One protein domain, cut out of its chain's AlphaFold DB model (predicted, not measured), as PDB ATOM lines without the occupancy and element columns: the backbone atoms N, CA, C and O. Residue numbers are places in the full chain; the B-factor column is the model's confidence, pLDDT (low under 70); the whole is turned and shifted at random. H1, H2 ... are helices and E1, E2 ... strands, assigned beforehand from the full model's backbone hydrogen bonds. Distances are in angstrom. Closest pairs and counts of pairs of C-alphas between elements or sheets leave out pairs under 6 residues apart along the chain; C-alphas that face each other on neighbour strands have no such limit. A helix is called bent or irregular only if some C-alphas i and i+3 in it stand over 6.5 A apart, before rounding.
ATOM      1  N   LEU A 718     -38.314  -5.240   4.900       88.56
ATOM      2  CA  LEU A 718     -39.312  -4.797   5.883       88.56
ATOM      3  C   LEU A 718     -38.726  -3.812   6.910       88.56
ATOM      4  O   LEU A 718     -39.331  -2.776   7.183       88.56
ATOM      5  N   LYS A 719     -37.519  -4.073   7.436       85.19
ATOM      6  CA  LYS A 719     -36.826  -3.136   8.340       85.19
ATOM      7  C   LYS A 719     -36.485  -1.800   7.658       85.19
ATOM      8  O   LYS A 719     -36.540  -0.773   8.327       85.19
ATOM      9  N   HIS A 720     -36.172  -1.785   6.359       87.12
ATOM     10  CA  HIS A 720     -35.928  -0.551   5.599       87.12
ATOM     11  C   HIS A 720     -37.211   0.276   5.391       87.12
ATOM     12  O   HIS A 720     -37.172   1.500   5.465       87.12
ATOM     13  N   GLU A 721     -38.358  -0.388   5.228       86.12
ATOM     14  CA  GLU A 721     -39.692   0.231   5.159       86.12
ATOM     15  C   GLU A 721     -40.263   0.624   6.546       86.12
ATOM     16  O   GLU A 721     -41.427   1.001   6.658       86.12
ATOM     17  N   ASN A 722     -39.451   0.567   7.614       84.94
ATOM     18  CA  ASN A 722     -39.842   0.785   9.017       84.94
ATOM     19  C   ASN A 722     -40.939  -0.171   9.542       84.94
ATOM     20  O   ASN A 722     -41.651   0.162  10.491       84.94
ATOM     21  N   LEU A 723     -41.058  -1.379   8.980       85.62
ATOM     22  CA  LEU A 723     -42.000  -2.417   9.411       85.62
ATOM     23  C   LEU A 723     -41.311  -3.432  10.357       85.62
ATOM     24  O   LEU A 723     -40.535  -4.279   9.901       85.62
ATOM     25  N   PRO A 724     -41.561  -3.390  11.684       84.19
ATOM     26  CA  PRO A 724     -40.892  -4.271  12.641       84.19
ATOM     27  C   PRO A 724     -41.452  -5.703  12.609       84.19
ATOM     28  O   PRO A 724     -42.609  -5.957  12.947       84.19
ATOM     29  N   VAL A 725     -40.600  -6.673  12.268       86.81
ATOM     30  CA  VAL A 725     -40.949  -8.104  12.266       86.81
ATOM     31  C   VAL A 725     -40.817  -8.684  13.678       86.81
ATOM     32  O   VAL A 725     -39.719  -8.982  14.130       86.81
ATOM     33  N   VAL A 726     -41.945  -8.864  14.372       86.56
ATOM     34  CA  VAL A 726     -41.981  -9.390  15.757       86.56
ATOM     35  C   VAL A 726     -41.943 -10.926  15.813       86.56
ATOM     36  O   VAL A 726     -41.412 -11.514  16.754       86.56
ATOM     37  N   ARG A 727     -42.535 -11.601  14.820       86.62
ATOM     38  CA  ARG A 727     -42.734 -13.058  14.822       86.62
ATOM     39  C   ARG A 727     -42.738 -13.623  13.407       86.62
ATOM     40  O   ARG A 727     -43.394 -13.077  12.527       86.62
ATOM     41  N   ILE A 728     -42.066 -14.756  13.223       88.00
ATOM     42  CA  ILE A 728     -42.134 -15.591  12.021       88.00
ATOM     43  C   ILE A 728     -42.938 -16.845  12.379       88.00
ATOM     44  O   ILE A 728     -42.657 -17.508  13.379       88.00
ATOM     45  N   HIS A 729     -43.949 -17.171  11.575       85.12
ATOM     46  CA  HIS A 729     -44.660 -18.448  11.649       85.12
ATOM     47  C   HIS A 729     -44.278 -19.315  10.447       85.12
ATOM     48  O   HIS A 729     -44.059 -18.796   9.355       85.12
ATOM     49  N   SER A 730     -44.156 -20.624  10.659       80.81
ATOM     50  CA  SER A 730     -43.639 -21.566   9.663       80.81
ATOM     51  C   SER A 730     -44.286 -22.943   9.792       80.81
ATOM     52  O   SER A 730     -44.742 -23.336  10.865       80.81
ATOM     53  N   ASP A 731     -44.309 -23.706   8.705       77.62
ATOM     54  CA  ASP A 731     -44.635 -25.129   8.769       77.62
ATOM     55  C   ASP A 731     -43.450 -25.952   9.331       77.62
ATOM     56  O   ASP A 731     -42.371 -25.432   9.633       77.62
ATOM     57  N   ARG A 732     -43.644 -27.263   9.530       69.81
ATOM     58  CA  ARG A 732     -42.615 -28.156  10.104       69.81
ATOM     59  C   ARG A 732     -41.558 -28.632   9.083       69.81
ATOM     60  O   ARG A 732     -40.797 -29.553   9.412       69.81
ATOM     61  N   THR A 733     -41.504 -28.042   7.882       69.94
ATOM     62  CA  THR A 733     -40.693 -28.524   6.746       69.94
ATOM     63  C   THR A 733     -39.187 -28.406   7.010       69.94
ATOM     64  O   THR A 733     -38.712 -27.502   7.701       69.94
ATOM     65  N   HIS A 734     -38.419 -29.357   6.474       69.81
ATOM     66  CA  HIS A 734     -37.009 -29.564   6.803       69.81
ATOM     67  C   HIS A 734     -36.123 -28.339   6.514       69.81
ATOM     68  O   HIS A 734     -35.274 -27.993   7.335       69.81
ATOM     69  N   GLU A 735     -36.340 -27.636   5.399       78.25
ATOM     70  CA  GLU A 735     -35.585 -26.423   5.056       78.25
ATOM     71  C   GLU A 735     -35.652 -25.327   6.137       78.25
ATOM     72  O   GLU A 735     -34.629 -24.684   6.389       78.25
ATOM     73  N   LEU A 736     -36.795 -25.181   6.822       75.56
ATOM     74  CA  LEU A 736     -37.056 -24.205   7.896       75.56
ATOM     75  C   LEU A 736     -36.722 -24.738   9.307       75.56
ATOM     76  O   LEU A 736     -36.951 -24.064  10.318       75.56
ATOM     77  N   ARG A 737     -36.165 -25.954   9.399       75.50
ATOM     78  CA  ARG A 737     -35.718 -26.561  10.663       75.50
ATOM     79  C   ARG A 737     -34.292 -26.158  11.066       75.50
ATOM     80  O   ARG A 737     -33.900 -26.448  12.193       75.50
ATOM     81  N   SER A 738     -33.526 -25.494  10.196       79.06
ATOM     82  CA  SER A 738     -32.093 -25.242  10.415       79.06
ATOM     83  C   SER A 738     -31.792 -24.479  11.723       79.06
ATOM     84  O   SER A 738     -32.457 -23.483  12.021       79.06
ATOM     85  N   PRO A 739     -30.767 -24.893  12.499       77.81
ATOM     86  CA  PRO A 739     -30.443 -24.254  13.777       77.81
ATOM     87  C   PRO A 739     -30.027 -22.788  13.598       77.81
ATOM     88  O   PRO A 739     -30.535 -21.930  14.314       77.81
ATOM     89  N   GLY A 740     -29.228 -22.477  12.570       82.12
ATOM     90  CA  GLY A 740     -28.803 -21.104  12.269       82.12
ATOM     91  C   GLY A 740     -29.949 -20.128  11.956       82.12
ATOM     92  O   GLY A 740     -29.805 -18.935  12.195       82.12
ATOM     93  N   LEU A 741     -31.115 -20.608  11.489       84.31
ATOM     94  CA  LEU A 741     -32.300 -19.753  11.323       84.31
ATOM     95  C   LEU A 741     -32.928 -19.395  12.681       84.31
ATOM     96  O   LEU A 741     -33.404 -18.276  12.848       84.31
ATOM     97  N   ARG A 742     -32.913 -20.319  13.655       83.44
ATOM     98  CA  ARG A 742     -33.373 -20.066  15.033       83.44
ATOM     99  C   ARG A 742     -32.409 -19.136  15.772       83.44
ATOM    100  O   ARG A 742     -32.863 -18.208  16.424       83.44
ATOM    101  N   GLU A 743     -31.109 -19.378  15.645       85.50
ATOM    102  CA  GLU A 743     -30.042 -18.565  16.240       85.50
ATOM    103  C   GLU A 743     -30.098 -17.113  15.741       85.50
ATOM    104  O   GLU A 743     -30.243 -16.193  16.543       85.50
ATOM    105  N   TRP A 744     -30.126 -16.911  14.418       90.06
ATOM    106  CA  TRP A 744     -30.283 -15.584  13.812       90.06
ATOM    107  C   TRP A 744     -31.610 -14.901  14.184       90.06
ATOM    108  O   TRP A 744     -31.633 -13.697  14.429       90.06
ATOM    109  N   ALA A 745     -32.724 -15.641  14.246       86.38
ATOM    110  CA  ALA A 745     -34.005 -15.058  14.646       86.38
ATOM    111  C   ALA A 745     -33.974 -14.557  16.101       86.38
ATOM    112  O   ALA A 745     -34.483 -13.472  16.372       86.38
ATOM    113  N   LEU A 746     -33.339 -15.304  17.014       85.50
ATOM    114  CA  LEU A 746     -33.193 -14.919  18.421       85.50
ATOM    115  C   LEU A 746     -32.290 -13.689  18.601       85.50
ATOM    116  O   LEU A 746     -32.689 -12.768  19.308       85.50
ATOM    117  N   ASP A 747     -31.141 -13.636  17.919       87.56
ATOM    118  CA  ASP A 747     -30.259 -12.454  17.871       87.56
ATOM    119  C   ASP A 747     -31.016 -11.192  17.415       87.56
ATOM    120  O   ASP A 747     -30.912 -10.124  18.017       87.56
ATOM    121  N   GLN A 748     -31.869 -11.333  16.400       83.31
ATOM    122  CA  GLN A 748     -32.672 -10.236  15.861       83.31
ATOM    123  C   GLN A 748     -33.946  -9.920  16.669       83.31
ATOM    124  O   GLN A 748     -34.715  -9.049  16.249       83.31
ATOM    125  N   GLY A 749     -34.189 -10.600  17.798       85.25
ATOM    126  CA  GLY A 749     -35.363 -10.405  18.660       85.25
ATOM    127  C   GLY A 749     -36.686 -10.939  18.091       85.25
ATOM    128  O   GLY A 749     -37.756 -10.521  18.531       85.25
ATOM    129  N   ILE A 750     -36.634 -11.834  17.101       89.75
ATOM    130  CA  ILE A 750     -37.787 -12.328  16.339       89.75
ATOM    131  C   ILE A 750     -38.242 -13.689  16.875       89.75
ATOM    132  O   ILE A 750     -37.504 -14.675  16.849       89.75
ATOM    133  N   MET A 751     -39.503 -13.786  17.299       84.25
ATOM    134  CA  MET A 751     -40.070 -15.049  17.777       84.25
ATOM    135  C   MET A 751     -40.335 -16.016  16.611       84.25
ATOM    136  O   MET A 751     -41.183 -15.747  15.759       84.25
ATOM    137  N   LEU A 752     -39.660 -17.168  16.580       84.19
ATOM    138  CA  LEU A 752     -39.928 -18.232  15.605       84.19
ATOM    139  C   LEU A 752     -40.975 -19.216  16.153       84.19
ATOM    140  O   LEU A 752     -40.743 -19.878  17.160       84.19
ATOM    141  N   THR A 753     -42.109 -19.341  15.465       82.62
ATOM    142  CA  THR A 753     -43.216 -20.254  15.810       82.62
ATOM    143  C   THR A 753     -43.492 -21.241  14.673       82.62
ATOM    144  O   THR A 753     -43.169 -20.968  13.511       82.62
ATOM    145  N   ARG A 754     -44.072 -22.402  14.999       78.25
ATOM    146  CA  ARG A 754     -44.330 -23.490  14.044       78.25
ATOM    147  C   ARG A 754     -45.747 -24.045  14.169       78.25
ATOM    148  O   ARG A 754     -46.293 -24.056  15.265       78.25
ATOM    149  N   ALA A 755     -46.307 -24.521  13.060       70.94
ATOM    150  CA  ALA A 755     -47.590 -25.223  13.031       70.94
ATOM    151  C   ALA A 755     -47.547 -26.568  13.792       70.94
ATOM    152  O   ALA A 755     -46.486 -27.185  13.947       70.94
ATOM    153  N   GLU A 756     -48.707 -27.048  14.237       62.25
ATOM    154  CA  GLU A 756     -48.888 -28.363  14.867       62.25
ATOM    155  C   GLU A 756     -48.920 -29.506  13.844       62.25
ATOM    156  O   GLU A 756     -49.284 -29.322  12.685       62.25
ATOM    157  N   GLY A 757     -48.561 -30.718  14.278       52.81
ATOM    158  CA  GLY A 757     -48.472 -31.885  13.391       52.81
ATOM    159  C   GLY A 757     -49.814 -32.443  12.900       52.81
ATOM    160  O   GLY A 757     -49.815 -33.201  11.936       52.81
ATOM    161  N   GLN A 758     -50.933 -32.088  13.544       49.66
ATOM    162  CA  GLN A 758     -52.264 -32.647  13.255       49.66
ATOM    163  C   GLN A 758     -53.312 -31.600  12.826       49.66
ATOM    164  O   GLN A 758     -54.438 -31.970  12.502       49.66
ATOM    165  N   SER A 759     -52.961 -30.306  12.767       50.78
ATOM    166  CA  SER A 759     -53.899 -29.219  12.439       50.78
ATOM    167  C   SER A 759     -53.484 -28.436  11.181       50.78
ATOM    168  O   SER A 759     -52.773 -27.430  11.283       50.78
ATOM    169  N   PRO A 760     -53.978 -28.819   9.981       51.19
ATOM    170  CA  PRO A 760     -53.817 -28.022   8.757       51.19
ATOM    171  C   PRO A 760     -54.414 -26.610   8.881       51.19
ATOM    172  O   PRO A 760     -53.970 -25.671   8.225       51.19
ATOM    173  N   GLN A 761     -55.415 -26.449   9.753       55.72
ATOM    174  CA  GLN A 761     -56.141 -25.196   9.955       55.72
ATOM    175  C   GLN A 761     -55.234 -24.085  10.511       55.72
ATOM    176  O   GLN A 761     -55.386 -22.930  10.111       55.72
ATOM    177  N   SER A 762     -54.246 -24.435  11.345       55.78
ATOM    178  CA  SER A 762     -53.268 -23.487  11.909       55.78
ATOM    179  C   SER A 762     -52.466 -22.729  10.838       55.78
ATOM    180  O   SER A 762     -52.198 -21.538  10.987       55.78
ATOM    181  N   ASN A 763     -52.155 -23.382   9.712       62.69
ATOM    182  CA  ASN A 763     -51.391 -22.798   8.608       62.69
ATOM    183  C   ASN A 763     -52.283 -22.142   7.531       62.69
ATOM    184  O   ASN A 763     -51.790 -21.677   6.501       62.69
ATOM    185  N   GLY A 764     -53.603 -22.076   7.752       66.38
ATOM    186  CA  GLY A 764     -54.590 -21.661   6.750       66.38
ATOM    187  C   GLY A 764     -54.352 -20.266   6.156       66.38
ATOM    188  O   GLY A 764     -54.674 -20.039   4.991       66.38
ATOM    189  N   THR A 765     -53.740 -19.339   6.897       68.81
ATOM    190  CA  THR A 765     -53.357 -18.013   6.376       68.81
ATOM    191  C   THR A 765     -52.193 -18.098   5.388       68.81
ATOM    192  O   THR A 765     -52.246 -17.460   4.337       68.81
ATOM    193  N   ALA A 766     -51.178 -18.928   5.654       66.81
ATOM    194  CA  ALA A 766     -50.079 -19.152   4.717       66.81
ATOM    195  C   ALA A 766     -50.534 -19.973   3.500       66.81
ATOM    196  O   ALA A 766     -50.121 -19.686   2.379       66.81
ATOM    197  N   GLU A 767     -51.451 -20.929   3.670       73.69
ATOM    198  CA  GLU A 767     -52.057 -21.633   2.536       73.69
ATOM    199  C   GLU A 767     -52.934 -20.713   1.681       73.69
ATOM    200  O   GLU A 767     -52.861 -20.778   0.454       73.69
ATOM    201  N   ARG A 768     -53.705 -19.798   2.288       71.81
ATOM    202  CA  ARG A 768     -54.407 -18.721   1.565       71.81
ATOM    203  C   ARG A 768     -53.422 -17.804   0.844       71.81
ATOM    204  O   ARG A 768     -53.653 -17.513  -0.323       71.81
ATOM    205  N   ALA A 769     -52.311 -17.419   1.475       70.25
ATOM    206  CA  ALA A 769     -51.255 -16.618   0.851       70.25
ATOM    207  C   ALA A 769     -50.635 -17.334  -0.358       70.25
ATOM    208  O   ALA A 769     -50.559 -16.774  -1.447       70.25
ATOM    209  N   VAL A 770     -50.266 -18.609  -0.211       71.69
ATOM    210  CA  VAL A 770     -49.720 -19.441  -1.292       71.69
ATOM    211  C   VAL A 770     -50.767 -19.704  -2.375       71.69
ATOM    212  O   VAL A 770     -50.414 -19.728  -3.550       71.69
ATOM    213  N   ARG A 771     -52.052 -19.853  -2.037       73.25
ATOM    214  CA  ARG A 771     -53.152 -20.003  -3.004       73.25
ATOM    215  C   ARG A 771     -53.499 -18.689  -3.704       73.25
ATOM    216  O   ARG A 771     -53.866 -18.734  -4.871       73.25
ATOM    217  N   TYR A 772     -53.321 -17.541  -3.053       72.75
ATOM    218  CA  TYR A 772     -53.439 -16.209  -3.651       72.75
ATOM    219  C   TYR A 772     -52.238 -15.884  -4.544       72.75
ATOM    220  O   TYR A 772     -52.427 -15.369  -5.635       72.75
ATOM    221  N   LEU A 773     -51.013 -16.240  -4.147       67.31
ATOM    222  CA  LEU A 773     -49.796 -16.022  -4.935       67.31
ATOM    223  C   LEU A 773     -49.671 -17.000  -6.110       67.31
ATOM    224  O   LEU A 773     -49.386 -16.567  -7.222       67.31
TER     225      LEU A 773
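This is residues 718 to 773 of the 1060 residues of the protein "TY5A protein" of Symbiodinium sp. CCMP2456 (UniProt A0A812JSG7). Two short parallel strands, E1 and E2, make a narrow ribbon in the middle, and the chain between them loops out through helices H1 and H2, with H2 packed on E2. Beyond the ends of the strands, the longest helix, H3, reaches away as an arm; its residues 767 to 773 stick out, and so do residues 718 to 723. The printed part has 56 residues, with three named helices and two named strands in the order E1, H1, H2, E2, H3, of mixed class. It is loose, with a radius of gyration of the C-alphas of 12.8 A and spans of 31 by 26 by 16 A.

Begin at E1, residues 727 to 730, and its parallel neighbour E2, residues 751 to 754, at 21 degrees. Look for N 753 and O 728, 2.8 A apart, and N 728 and O 751, 2.9 A apart, both within hydrogen-bond range. With H1, residues 734 to 737, and H2, residues 739 to 747, they form a strand-helix-strand unit, two parallel strands joined through helices, with a right-handed crossover. The closest C-alphas of H2 and E2 are those of Ala 745 and Leu 752, 6.8 A apart. H3, residues 760 to 773, comes closest to E1 with the C-alphas of Asn 763 and Ser 730, 7.9 A apart. H2 and H3 are apart. Every O i to N i+4 pair is within hydrogen-bond range in H2, and 7 of 10 are in H3; H1 is too short for such a pair.

Find C-alpha 727 at (-42.734, -13.058, 14.822), where E1 begins its 10.0 A; E2 measures 10.2 A, H1 5.1 A and H2 12.5 A. H3 runs 18.6 A to C-alpha 773 at (-49.796, -16.022, -4.935) and is irregular, with C-alphas 762 and 765 at 7.8 A.

The C-alphas farthest apart, of His 720 and Gln 758, are 36.8 A from each other. The printed part has no cut, and its four links are tight. The model's pLDDT is under 70 at residues 732 to 734, 756 to 766 and 773.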